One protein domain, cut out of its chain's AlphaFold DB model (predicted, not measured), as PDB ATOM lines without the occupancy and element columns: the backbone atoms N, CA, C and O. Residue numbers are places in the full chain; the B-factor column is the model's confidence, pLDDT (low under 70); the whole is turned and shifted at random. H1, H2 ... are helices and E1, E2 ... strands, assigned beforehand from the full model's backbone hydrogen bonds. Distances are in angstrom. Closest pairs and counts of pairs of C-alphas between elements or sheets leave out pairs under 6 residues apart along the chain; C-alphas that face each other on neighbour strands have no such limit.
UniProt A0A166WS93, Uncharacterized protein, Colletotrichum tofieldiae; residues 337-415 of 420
ATOM      1  N   GLY A 337     191.821 226.787 178.401       90.81
ATOM      2  CA  GLY A 337     191.256 228.131 178.331       90.81
ATOM      3  C   GLY A 337     191.337 228.904 179.647       90.81
ATOM      4  O   GLY A 337     191.154 228.350 180.733       90.81
ATOM      5  N   VAL A 338     191.590 230.200 179.522       92.12
ATOM      6  CA  VAL A 338     191.410 231.235 180.538       92.12
ATOM      7  C   VAL A 338     190.795 232.452 179.852       92.12
ATOM      8  O   VAL A 338     191.263 232.874 178.793       92.12
ATOM      9  N   THR A 339     189.730 232.998 180.438       93.00
ATOM     10  CA  THR A 339     189.099 234.220 179.933       93.00
ATOM     11  C   THR A 339     189.945 235.422 180.324       93.00
ATOM     12  O   THR A 339     190.343 235.560 181.479       93.00
ATOM     13  N   VAL A 340     190.235 236.283 179.355       92.50
ATOM     14  CA  VAL A 340     191.101 237.451 179.497       92.50
ATOM     15  C   VAL A 340     190.440 238.640 178.824       92.50
ATOM     16  O   VAL A 340     189.904 238.520 177.722       92.50
ATOM     17  N   ARG A 341     190.518 239.805 179.463       93.12
ATOM     18  CA  ARG A 341     190.083 241.065 178.863       93.12
ATOM     19  C   ARG A 341     191.263 241.774 178.219       93.12
ATOM     20  O   ARG A 341     192.237 242.091 178.898       93.12
ATOM     21  N   PHE A 342     191.149 242.077 176.937       91.88
ATOM     22  CA  PHE A 342     192.093 242.909 176.208       91.88
ATOM     23  C   PHE A 342     191.625 244.359 176.206       91.88
ATOM     24  O   PHE A 342     190.448 244.645 175.989       91.88
ATOM     25  N   VAL A 343     192.557 245.277 176.446       91.12
ATOM     26  CA  VAL A 343     192.346 246.723 176.333       91.12
ATOM     27  C   VAL A 343     193.427 247.280 175.418       91.12
ATOM     28  O   VAL A 343     194.603 247.186 175.748       91.12
ATOM     29  N   LYS A 344     193.056 247.851 174.276       89.94
ATOM     30  CA  LYS A 344     193.986 248.550 173.379       89.94
ATOM     31  C   LYS A 344     193.972 250.038 173.703       89.94
ATOM     32  O   LYS A 344     192.902 250.639 173.648       89.94
ATOM     33  N   GLU A 345     195.129 250.633 173.975       87.94
ATOM     34  CA  GLU A 345     195.263 252.095 174.030       87.94
ATOM     35  C   GLU A 345     195.231 252.702 172.621       87.94
ATOM     36  O   GLU A 345     195.622 252.048 171.650       87.94
ATOM     37  N   ALA A 346     194.762 253.948 172.495       83.81
ATOM     38  CA  ALA A 346     194.557 254.635 171.215       83.81
ATOM     39  C   ALA A 346     195.784 254.567 170.286       83.81
ATOM     40  O   ALA A 346     195.639 254.204 169.113       83.81
ATOM     41  N   ASP A 347     196.978 254.760 170.847       83.38
ATOM     42  CA  ASP A 347     198.247 254.847 170.112       83.38
ATOM     43  C   ASP A 347     198.884 253.488 169.793       83.38
ATOM     44  O   ASP A 347     199.841 253.403 169.020       83.38
ATOM     45  N   PHE A 348     198.355 252.389 170.343       85.88
ATOM     46  CA  PHE A 348     198.869 251.061 170.021       85.88
ATOM     47  C   PHE A 348     198.526 250.662 168.580       85.88
ATOM     48  O   PHE A 348     197.379 250.786 168.128       85.88
ATOM     49  N   THR A 349     199.511 250.110 167.871       84.69
ATOM     50  CA  THR A 349     199.393 249.704 166.468       84.69
ATOM     51  C   THR A 349     198.240 248.718 166.253       84.69
ATOM     52  O   THR A 349     198.302 247.559 166.675       84.69
ATOM     53  N   ILE A 350     197.211 249.150 165.515       81.88
ATOM     54  CA  ILE A 350     196.020 248.329 165.253       81.88
ATOM     55  C   ILE A 350     196.359 247.029 164.517       81.88
ATOM     56  O   ILE A 350     195.869 245.964 164.876       81.88
ATOM     57  N   TRP A 351     197.289 247.081 163.562       82.62
ATOM     58  CA  TRP A 351     197.742 245.913 162.804       82.62
ATOM     59  C   TRP A 351     198.345 244.815 163.683       82.62
ATOM     60  O   TRP A 351     198.070 243.629 163.491       82.62
ATOM     61  N   THR A 352     199.161 245.216 164.660       86.75
ATOM     62  CA  THR A 352     199.798 244.303 165.614       86.75
ATOM     63  C   THR A 352     198.741 243.635 166.486       86.75
ATOM     64  O   THR A 352     198.748 242.409 166.618       86.75
ATOM     65  N   GLN A 353     197.777 244.411 167.002       87.31
ATOM     66  CA  GLN A 353     196.641 243.860 167.742       87.31
ATOM     67  C   GLN A 353     195.865 242.858 166.881       87.31
ATOM     68  O   GLN A 353     195.657 241.732 167.312       87.31
ATOM     69  N   GLN A 354     195.475 243.218 165.659       86.19
ATOM     70  CA  GLN A 354     194.673 242.350 164.793       86.19
ATOM     71  C   GLN A 354     195.340 241.003 164.522       86.19
ATOM     72  O   GLN A 354     194.713 239.951 164.663       86.19
ATOM     73  N   LYS A 355     196.626 241.010 164.150       88.75
ATOM     74  CA  LYS A 355     197.380 239.773 163.912       88.75
ATOM     75  C   LYS A 355     197.489 238.934 165.185       88.75
ATOM     76  O   LYS A 355     197.315 237.718 165.118       88.75
ATOM     77  N   MET A 356     197.723 239.568 166.334       91.00
ATOM     78  CA  MET A 356     197.741 238.892 167.630       91.00
ATOM     79  C   MET A 356     196.379 238.260 167.953       91.00
ATOM     80  O   MET A 356     196.314 237.068 168.239       91.00
ATOM     81  N   MET A 357     195.283 239.009 167.840       90.62
ATOM     82  CA  MET A 357     193.931 238.511 168.116       90.62
ATOM     83  C   MET A 357     193.552 237.366 167.174       90.62
ATOM     84  O   MET A 357     193.049 236.339 167.620       90.62
ATOM     85  N   ARG A 358     193.888 237.464 165.882       89.88
ATOM     86  CA  ARG A 358     193.686 236.377 164.910       89.88
ATOM     87  C   ARG A 358     194.508 235.133 165.243       89.88
ATOM     88  O   ARG A 358     194.009 234.018 165.077       89.88
ATOM     89  N   PHE A 359     195.736 235.292 165.737       92.25
ATOM     90  CA  PHE A 359     196.524 234.173 166.250       92.25
ATOM     91  C   PHE A 359     195.810 233.488 167.428       92.25
ATOM     92  O   PHE A 359     195.596 232.272 167.384       92.25
ATOM     93  N   LEU A 360     195.385 234.264 168.430       92.31
ATOM     94  CA  LEU A 360     194.727 233.763 169.642       92.31
ATOM     95  C   LEU A 360     193.389 233.077 169.333       92.31
ATOM     96  O   LEU A 360     193.125 231.981 169.815       92.31
ATOM     97  N   GLN A 361     192.594 233.663 168.438       89.62
ATOM     98  CA  GLN A 361     191.314 233.119 167.974       89.62
ATOM     99  C   GLN A 361     191.468 231.992 166.941       89.62
ATOM    100  O   GLN A 361     190.474 231.479 166.426       89.62
ATOM    101  N   HIS A 362     192.702 231.617 166.589       88.62
ATOM    102  CA  HIS A 362     192.999 230.625 165.559       88.62
ATOM    103  C   HIS A 362     192.329 230.909 164.199       88.62
ATOM    104  O   HIS A 362     191.867 229.993 163.523       88.62
ATOM    105  N   ARG A 363     192.298 232.179 163.787       86.69
ATOM    106  CA  ARG A 363     191.779 232.659 162.494       86.69
ATOM    107  C   ARG A 363     192.920 233.024 161.552       86.69
ATOM    108  O   ARG A 363     194.011 233.342 162.010       86.69
ATOM    109  N   SER A 364     192.658 233.036 160.239       82.50
ATOM    110  CA  SER A 364     193.636 233.454 159.218       82.50
ATOM    111  C   SER A 364     194.252 234.817 159.547       82.50
ATOM    112  O   SER A 364     193.521 235.792 159.738       82.50
ATOM    113  N   LEU A 365     195.591 234.885 159.560       80.19
ATOM    114  CA  LEU A 365     196.356 236.110 159.833       80.19
ATOM    115  C   LEU A 365     196.358 237.115 158.671       80.19
ATOM    116  O   LEU A 365     196.738 238.262 158.875       80.19
ATOM    117  N   ARG A 366     196.004 236.686 157.449       71.88
ATOM    118  CA  ARG A 366     196.077 237.523 156.233       71.88
ATOM    119  C   ARG A 366     194.813 238.342 155.970       71.88
ATOM    120  O   ARG A 366     194.847 239.237 155.134       71.88
ATOM    121  N   ALA A 367     193.699 238.013 156.619       64.38
ATOM    122  CA  ALA A 367     192.443 238.703 156.363       64.38
ATOM    123  C   ALA A 367     192.441 240.073 157.053       64.38
ATOM    124  O   ALA A 367     192.587 240.176 158.268       64.38
ATOM    125  N   LEU A 368     192.282 241.111 156.241       61.28
ATOM    126  CA  LEU A 368     191.996 242.474 156.663       61.28
ATOM    127  C   LEU A 368     190.531 242.543 157.091       61.28
ATOM    128  O   LEU A 368     189.674 242.104 156.329       61.28
ATOM    129  N   ASP A 369     190.247 243.072 158.282       64.25
ATOM    130  CA  ASP A 369     188.882 243.451 158.649       64.25
ATOM    131  C   ASP A 369     188.703 244.964 158.419       64.25
ATOM    132  O   ASP A 369     189.263 245.767 159.175       64.25
ATOM    133  N   PRO A 370     187.962 245.385 157.375       61.91
ATOM    134  CA  PRO A 370     187.741 246.797 157.082       61.91
ATOM    135  C   PRO A 370     186.993 247.544 158.195       61.91
ATOM    136  O   PRO A 370     187.128 248.763 158.293       61.91
ATOM    137  N   ALA A 371     186.199 246.847 159.018       63.50
ATOM    138  CA  ALA A 371     185.477 247.460 160.131       63.50
ATOM    139  C   ALA A 371     186.433 247.850 161.264       63.50
ATOM    140  O   ALA A 371     186.280 248.912 161.862       63.50
ATOM    141  N   GLU A 372     187.461 247.041 161.505       59.34
ATOM    142  CA  GLU A 372     188.465 247.319 162.527       59.34
ATOM    143  C   GLU A 372     189.426 248.439 162.096       59.34
ATOM    144  O   GLU A 372     189.807 249.243 162.934       59.34
ATOM    145  N   VAL A 373     189.740 248.600 160.801       63.34
ATOM    146  CA  VAL A 373     190.555 249.742 160.310       63.34
ATOM    147  C   VAL A 373     189.928 251.098 160.674       63.34
ATOM    148  O   VAL A 373     190.649 252.058 160.942       63.34
ATOM    149  N   ARG A 374     188.593 251.177 160.757       63.81
ATOM    150  CA  ARG A 374     187.870 252.395 161.175       63.81
ATOM    151  C   ARG A 374     188.073 252.750 162.652       63.81
ATOM    152  O   ARG A 374     187.775 253.875 163.034       63.81
ATOM    153  N   LEU A 375     188.578 251.817 163.460       65.75
ATOM    154  CA  LEU A 375     188.889 251.995 164.882       65.75
ATOM    155  C   LEU A 375     190.350 252.421 165.114       65.75
ATOM    156  O   LEU A 375     190.815 252.459 166.256       65.75
ATOM    157  N   ALA A 376     191.111 252.715 164.053       69.25
ATOM    158  CA  ALA A 376     192.460 253.253 164.187       69.25
ATOM    159  C   ALA A 376     192.437 254.550 165.020       69.25
ATOM    160  O   ALA A 376     191.624 255.438 164.776       69.25
ATOM    161  N   GLY A 377     193.314 254.642 166.025       71.38
ATOM    162  CA  GLY A 377     193.357 255.775 166.959       71.38
ATOM    163  C   GLY A 377     192.284 255.768 168.056       71.38
ATOM    164  O   GLY A 377     192.213 256.719 168.825       71.38
ATOM    165  N   GLN A 378     191.454 254.722 168.166       80.31
ATOM    166  CA  GLN A 378     190.460 254.589 169.239       80.31
ATOM    167  C   GLN A 378     190.866 253.522 170.254       80.31
ATOM    168  O   GLN A 378     191.491 252.519 169.903       80.31
ATOM    169  N   GLU A 379     190.482 253.707 171.517       84.88
ATOM    170  CA  GLU A 379     190.569 252.633 172.504       84.88
ATOM    171  C   GLU A 379     189.573 251.517 172.179       84.88
ATOM    172  O   GLU A 379     188.430 251.775 171.801       84.88
ATOM    173  N   SER A 380     189.982 250.265 172.373       84.62
ATOM    174  CA  SER A 380     189.090 249.114 172.204       84.62
ATOM    175  C   SER A 380     189.187 248.149 173.376       84.62
ATOM    176  O   SER A 380     190.210 248.059 174.059       84.62
ATOM    177  N   ARG A 381     188.084 247.442 173.640       88.38
ATOM    178  CA  ARG A 381     187.986 246.430 174.694       88.38
ATOM    179  C   ARG A 381     187.366 245.168 174.119       88.38
ATOM    180  O   ARG A 381     186.342 245.249 173.447       88.38
ATOM    181  N   SER A 382     187.959 244.020 174.412       87.94
ATOM    182  CA  SER A 382     187.401 242.716 174.050       87.94
ATOM    183  C   SER A 382     187.675 241.684 175.138       87.94
ATOM    184  O   SER A 382     188.548 241.873 175.985       87.94
ATOM    185  N   GLU A 383     186.909 240.599 175.138       92.06
ATOM    186  CA  GLU A 383     187.109 239.459 176.028       92.06
ATOM    187  C   GLU A 383     187.341 238.213 175.180       92.06
ATOM    188  O   GLU A 383     186.604 237.955 174.233       92.06
ATOM    189  N   GLU A 384     188.380 237.450 175.508       91.56
ATOM    190  CA  GLU A 384     188.772 236.258 174.760       91.56
ATOM    191  C   GLU A 384     189.077 235.106 175.707       91.56
ATOM    192  O   GLU A 384     189.645 235.304 176.781       91.56
ATOM    193  N   SER A 385     188.772 233.885 175.273       93.00
ATOM    194  CA  SER A 385     189.267 232.673 175.924       93.00
ATOM    195  C   SER A 385     190.536 232.208 175.218       93.00
ATOM    196  O   SER A 385     190.499 231.858 174.036       93.00
ATOM    197  N   ILE A 386     191.665 232.229 175.928       94.00
ATOM    198  CA  ILE A 386     192.986 231.881 175.385       94.00
ATOM    199  C   ILE A 386     193.646 230.773 176.199       94.00
ATOM    200  O   ILE A 386     193.281 230.528 177.344       94.00
ATOM    201  N   HIS A 387     194.656 230.110 175.639       93.50
ATOM    202  CA  HIS A 387     195.405 229.100 176.385       93.50
ATOM    203  C   HIS A 387     196.210 229.739 177.538       93.50
ATOM    204  O   HIS A 387     196.796 230.804 177.321       93.50
ATOM    205  N   PRO A 388     196.356 229.093 178.713       93.50
ATOM    206  CA  PRO A 388     197.196 229.611 179.802       93.50
ATOM    207  C   PRO A 388     198.636 229.945 179.371       93.50
ATOM    208  O   PRO A 388     199.129 231.039 179.634       93.50
ATOM    209  N   SER A 389     199.271 229.069 178.584       94.69
ATOM    210  CA  SER A 389     200.597 229.330 177.994       94.69
ATOM    211  C   SER A 389     200.625 230.582 177.108       94.69
ATOM    212  O   SER A 389     201.632 231.284 177.062       94.69
ATOM    213  N   HIS A 390     199.530 230.883 176.394       96.12
ATOM    214  CA  HIS A 390     199.432 232.109 175.596       96.12
ATOM    215  C   HIS A 390     199.286 233.338 176.483       96.12
ATOM    216  O   HIS A 390     199.925 234.341 176.201       96.12
ATOM    217  N   LEU A 391     198.521 233.260 177.576       95.19
ATOM    218  CA  LEU A 391     198.461 234.335 178.567       95.19
ATOM    219  C   LEU A 391     199.856 234.651 179.125       95.19
ATOM    220  O   LEU A 391     200.241 235.817 179.166       95.19
ATOM    221  N   ARG A 392     200.632 233.635 179.517       94.81
ATOM    222  CA  ARG A 392     202.000 233.842 180.016       94.81
ATOM    223  C   ARG A 392     202.925 234.447 178.963       94.81
ATOM    224  O   ARG A 392     203.603 235.424 179.256       94.81
ATOM    225  N   MET A 393     202.888 233.928 177.737       96.56
ATOM    226  CA  MET A 393     203.614 234.496 176.598       96.56
ATOM    227  C   MET A 393     203.268 235.976 176.379       96.56
ATOM    228  O   MET A 393     204.164 236.793 176.201       96.56
ATOM    229  N   LEU A 394     201.982 236.340 176.420       95.62
ATOM    230  CA  LEU A 394     201.554 237.727 176.225       95.62
ATOM    231  C   LEU A 394     202.062 238.647 177.336       95.62
ATOM    232  O   LEU A 394     202.477 239.759 177.043       95.62
ATOM    233  N   LYS A 395     202.080 238.186 178.593       94.81
ATOM    234  CA  LYS A 395     202.620 238.956 179.728       94.81
ATOM    235  C   LYS A 395     204.118 239.259 179.610       94.81
ATOM    236  O   LYS A 395     204.581 240.183 180.266       94.81
ATOM    237  N   ALA A 396     204.861 238.491 178.814       94.62
ATOM    238  CA  ALA A 396     206.287 238.714 178.580       94.62
ATOM    239  C   ALA A 396     206.578 239.677 177.417       94.62
ATOM    240  O   ALA A 396     207.734 240.009 177.167       94.62
ATOM    241  N   LEU A 397     205.554 240.140 176.694       92.88
ATOM    242  CA  LEU A 397     205.730 241.158 175.662       92.88
ATOM    243  C   LEU A 397     205.886 242.537 176.319       92.88
ATOM    244  O   LEU A 397     205.063 242.901 177.160       92.88
ATOM    245  N   PRO A 398     206.875 243.351 175.907       88.94
ATOM    246  CA  PRO A 398     207.159 244.624 176.576       88.94
ATOM    247  C   PRO A 398     206.033 245.655 176.424       88.94
ATOM    248  O   PRO A 398     205.899 246.559 177.240       88.94
ATOM    249  N   TRP A 399     205.193 245.504 175.401       89.25
ATOM    250  CA  TRP A 399     204.038 246.361 175.125       89.25
ATOM    251  C   TRP A 399     202.722 245.835 175.732       89.25
ATOM    252  O   TRP A 399     201.640 246.303 175.370       89.25
ATOM    253  N   VAL A 400     202.784 244.869 176.658       91.69
ATOM    254  CA  VAL A 400     201.620 244.337 177.383       91.69
ATOM    255  C   VAL A 400     201.743 244.643 178.875       91.69
ATOM    256  O   VAL A 400     202.548 244.051 179.587       91.69
ATOM    257  N   LYS A 401     200.878 245.523 179.384       91.19
ATOM    258  CA  LYS A 401     200.702 245.751 180.824       91.19
ATOM    259  C   LYS A 401     199.608 244.827 181.350       91.19
ATOM    260  O   LYS A 401     198.451 244.925 180.942       91.19
ATOM    261  N   ALA A 402     199.968 243.919 182.251       87.62
ATOM    262  CA  ALA A 402     199.033 242.970 182.840       87.62
ATOM    263  C   ALA A 402     198.556 243.442 184.217       87.62
ATOM    264  O   ALA A 402     199.361 243.754 185.090       87.62
ATOM    265  N   PHE A 403     197.244 243.430 184.419       85.19
ATOM    266  CA  PHE A 403     196.607 243.730 185.694       85.19
ATOM    267  C   PHE A 403     195.736 242.551 186.100       85.19
ATOM    268  O   PHE A 403     195.036 241.968 185.271       85.19
ATOM    269  N   ASP A 404     195.744 242.226 187.384       75.38
ATOM    270  CA  ASP A 404     194.776 241.303 187.955       75.38
ATOM    271  C   ASP A 404     193.782 242.104 188.796       75.38
ATOM    272  O   ASP A 404     194.033 242.447 189.952       75.38
ATOM    273  N   ALA A 405     192.664 242.489 188.180       52.69
ATOM    274  CA  ALA A 405     191.606 243.172 188.903       52.69
ATOM    275  C   ALA A 405     190.888 242.144 189.790       52.69
ATOM    276  O   ALA A 405     190.051 241.370 189.321       52.69
ATOM    277  N   SER A 406     191.187 242.152 191.091       53.34
ATOM    278  CA  SER A 406     190.495 241.373 192.134       53.34
ATOM    279  C   SER A 406     190.534 239.837 192.001       53.34
ATOM    280  O   SER A 406     189.725 239.161 192.636       53.34
ATOM    281  N   GLY A 407     191.444 239.265 191.200       56.28
ATOM    282  CA  GLY A 407     191.642 237.812 191.091       56.28
ATOM    283  C   GLY A 407     190.595 237.070 190.255       56.28
ATOM    284  O   GLY A 407     190.559 235.843 190.278       56.28
ATOM    285  N   ARG A 408     189.701 237.784 189.552       69.00
ATOM    286  CA  ARG A 408     188.583 237.164 188.809       69.00
ATOM    287  C   ARG A 408     188.848 237.011 187.317       69.00
ATOM    288  O   ARG A 408     188.417 236.025 186.729       69.00
ATOM    289  N   MET A 409     189.517 237.982 186.696       85.44
ATOM    290  CA  MET A 409     189.813 237.952 185.264       85.44
ATOM    291  C   MET A 409     191.045 238.811 184.945       85.44
ATOM    292  O   MET A 409     191.015 240.018 185.207       85.44
ATOM    293  N   PRO A 410     192.101 238.236 184.340       89.69
ATOM    294  CA  PRO A 410     193.262 238.999 183.902       89.69
ATOM    295  C   PRO A 410     192.882 240.062 182.867       89.69
ATOM    296  O   PRO A 410     192.147 239.786 181.916       89.69
ATOM    297  N   ILE A 411     193.427 241.266 183.030       92.38
ATOM    298  CA  ILE A 411     193.317 242.362 182.068       92.38
ATOM    299  C   ILE A 411     194.687 242.563 181.420       92.38
ATOM    300  O   ILE A 411     195.666 242.847 182.110       92.38
ATOM    301  N   LEU A 412     194.756 242.434 180.098       93.31
ATOM    302  CA  LEU A 412     195.946 242.714 179.298       93.31
ATOM    303  C   LEU A 412     195.744 244.025 178.545       93.31
ATOM    304  O   LEU A 412     194.916 244.113 177.636       93.31
ATOM    305  N   ARG A 413     196.496 245.052 178.932       92.44
ATOM    306  CA  ARG A 413     196.494 246.346 178.260       92.44
ATOM    307  C   ARG A 413     197.644 246.426 177.258       92.44
ATOM    308  O   ARG A 413     198.793 246.233 177.640       92.44
ATOM    309  N   LEU A 414     197.326 246.705 175.999       90.94
ATOM    310  CA  LEU A 414     198.280 246.886 174.908       90.94
ATOM    311  C   LEU A 414     198.631 248.367 174.810       90.94
ATOM    312  O   LEU A 414     197.740 249.184 174.562       90.94
ATOM    313  N   VAL A 415     199.902 248.688 175.022       88.50
ATOM    314  CA  VAL A 415     200.399 250.064 175.141       88.50
ATOM    315  C   VAL A 415     201.478 250.332 174.102       88.50
ATOM    316  O   VAL A 415     202.255 249.434 173.768       88.50
TER     317      VAL A 415
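Overview. This is residues 337 to 415 of the 420 residues of an uncharacterized protein of Colletotrichum tofieldiae (UniProt A0A166WS93). A strongly twisted sheet of four strands has two helices, H1 and H3, over one face, two layers in all, and its other face is bare of named helices. The stretch between H1 and E2, with short H2, loops out to one end of the longest axis. The printed part has 79 residues, in the order E1 H1 H2 E2 H3 E3 E4; the mixed sheet runs E2 E1 E4 E3, and the class is mixed, helices and strands. It is compact, with a radius of gyration of the C-alphas of 12.3 A and spans of 35 by 24 by 20 A.

Along the chain. In the sheet are E2, residues 380 to 386, 18.0 A; E1, 338 to 344, 18.9 A, from C-alpha 338 at (191.410, 231.235, 180.538); E4, 409 to 414, 16.1 A, ending at C-alpha 414 at (198.280, 246.886, 174.908); and E3, 400 to 405, 15.3 A. H1 is residues 350 to 360, 15.3 A; H3 388 to 395, 10.8 A; H2 370 to 373, 5.2 A.

Arrangement. E1 and E4 are parallel, with N 341 and O 410 2.9 A apart, within hydrogen-bond range. E2 and E1 are antiparallel, N 340 and O 384 at 2.8 A; so are E4 and E3, a hairpin, N 403 and O 411 at 2.9 A. E2, H3, E3 form a split strand-helix-strand unit, E1 and E4 between its strands, with a right-handed crossover. H3 is over E1 and E4, at a height over the sheet of 8.6 A; its closest C-alphas to E1 are Pro 388 and Val 338, 6.1 A. On the same face, H1 is over E1, height 9.2 A, and only just not over E4, on which 2 of its C-alphas fall. H1 and H3 are close but not clearly touching, Leu 360 to His 390 7.8 A between C-alphas. H2 is not on the sheet; it is close to H1 but not clearly touching, C-alphas 373 and 350 at 7.5 A. In H1 and H3 every O i to N i+4 pair is within hydrogen-bond range; H2 is too short for one.

Size, cuts and confidence. The C-alphas farthest apart, of Arg 366 and Ser 406, are 36.5 A apart. The printed part has no cut and no long link. Mean pLDDT of the printed part is 84.2, under 70 at residues 367 to 376 and 405 to 408.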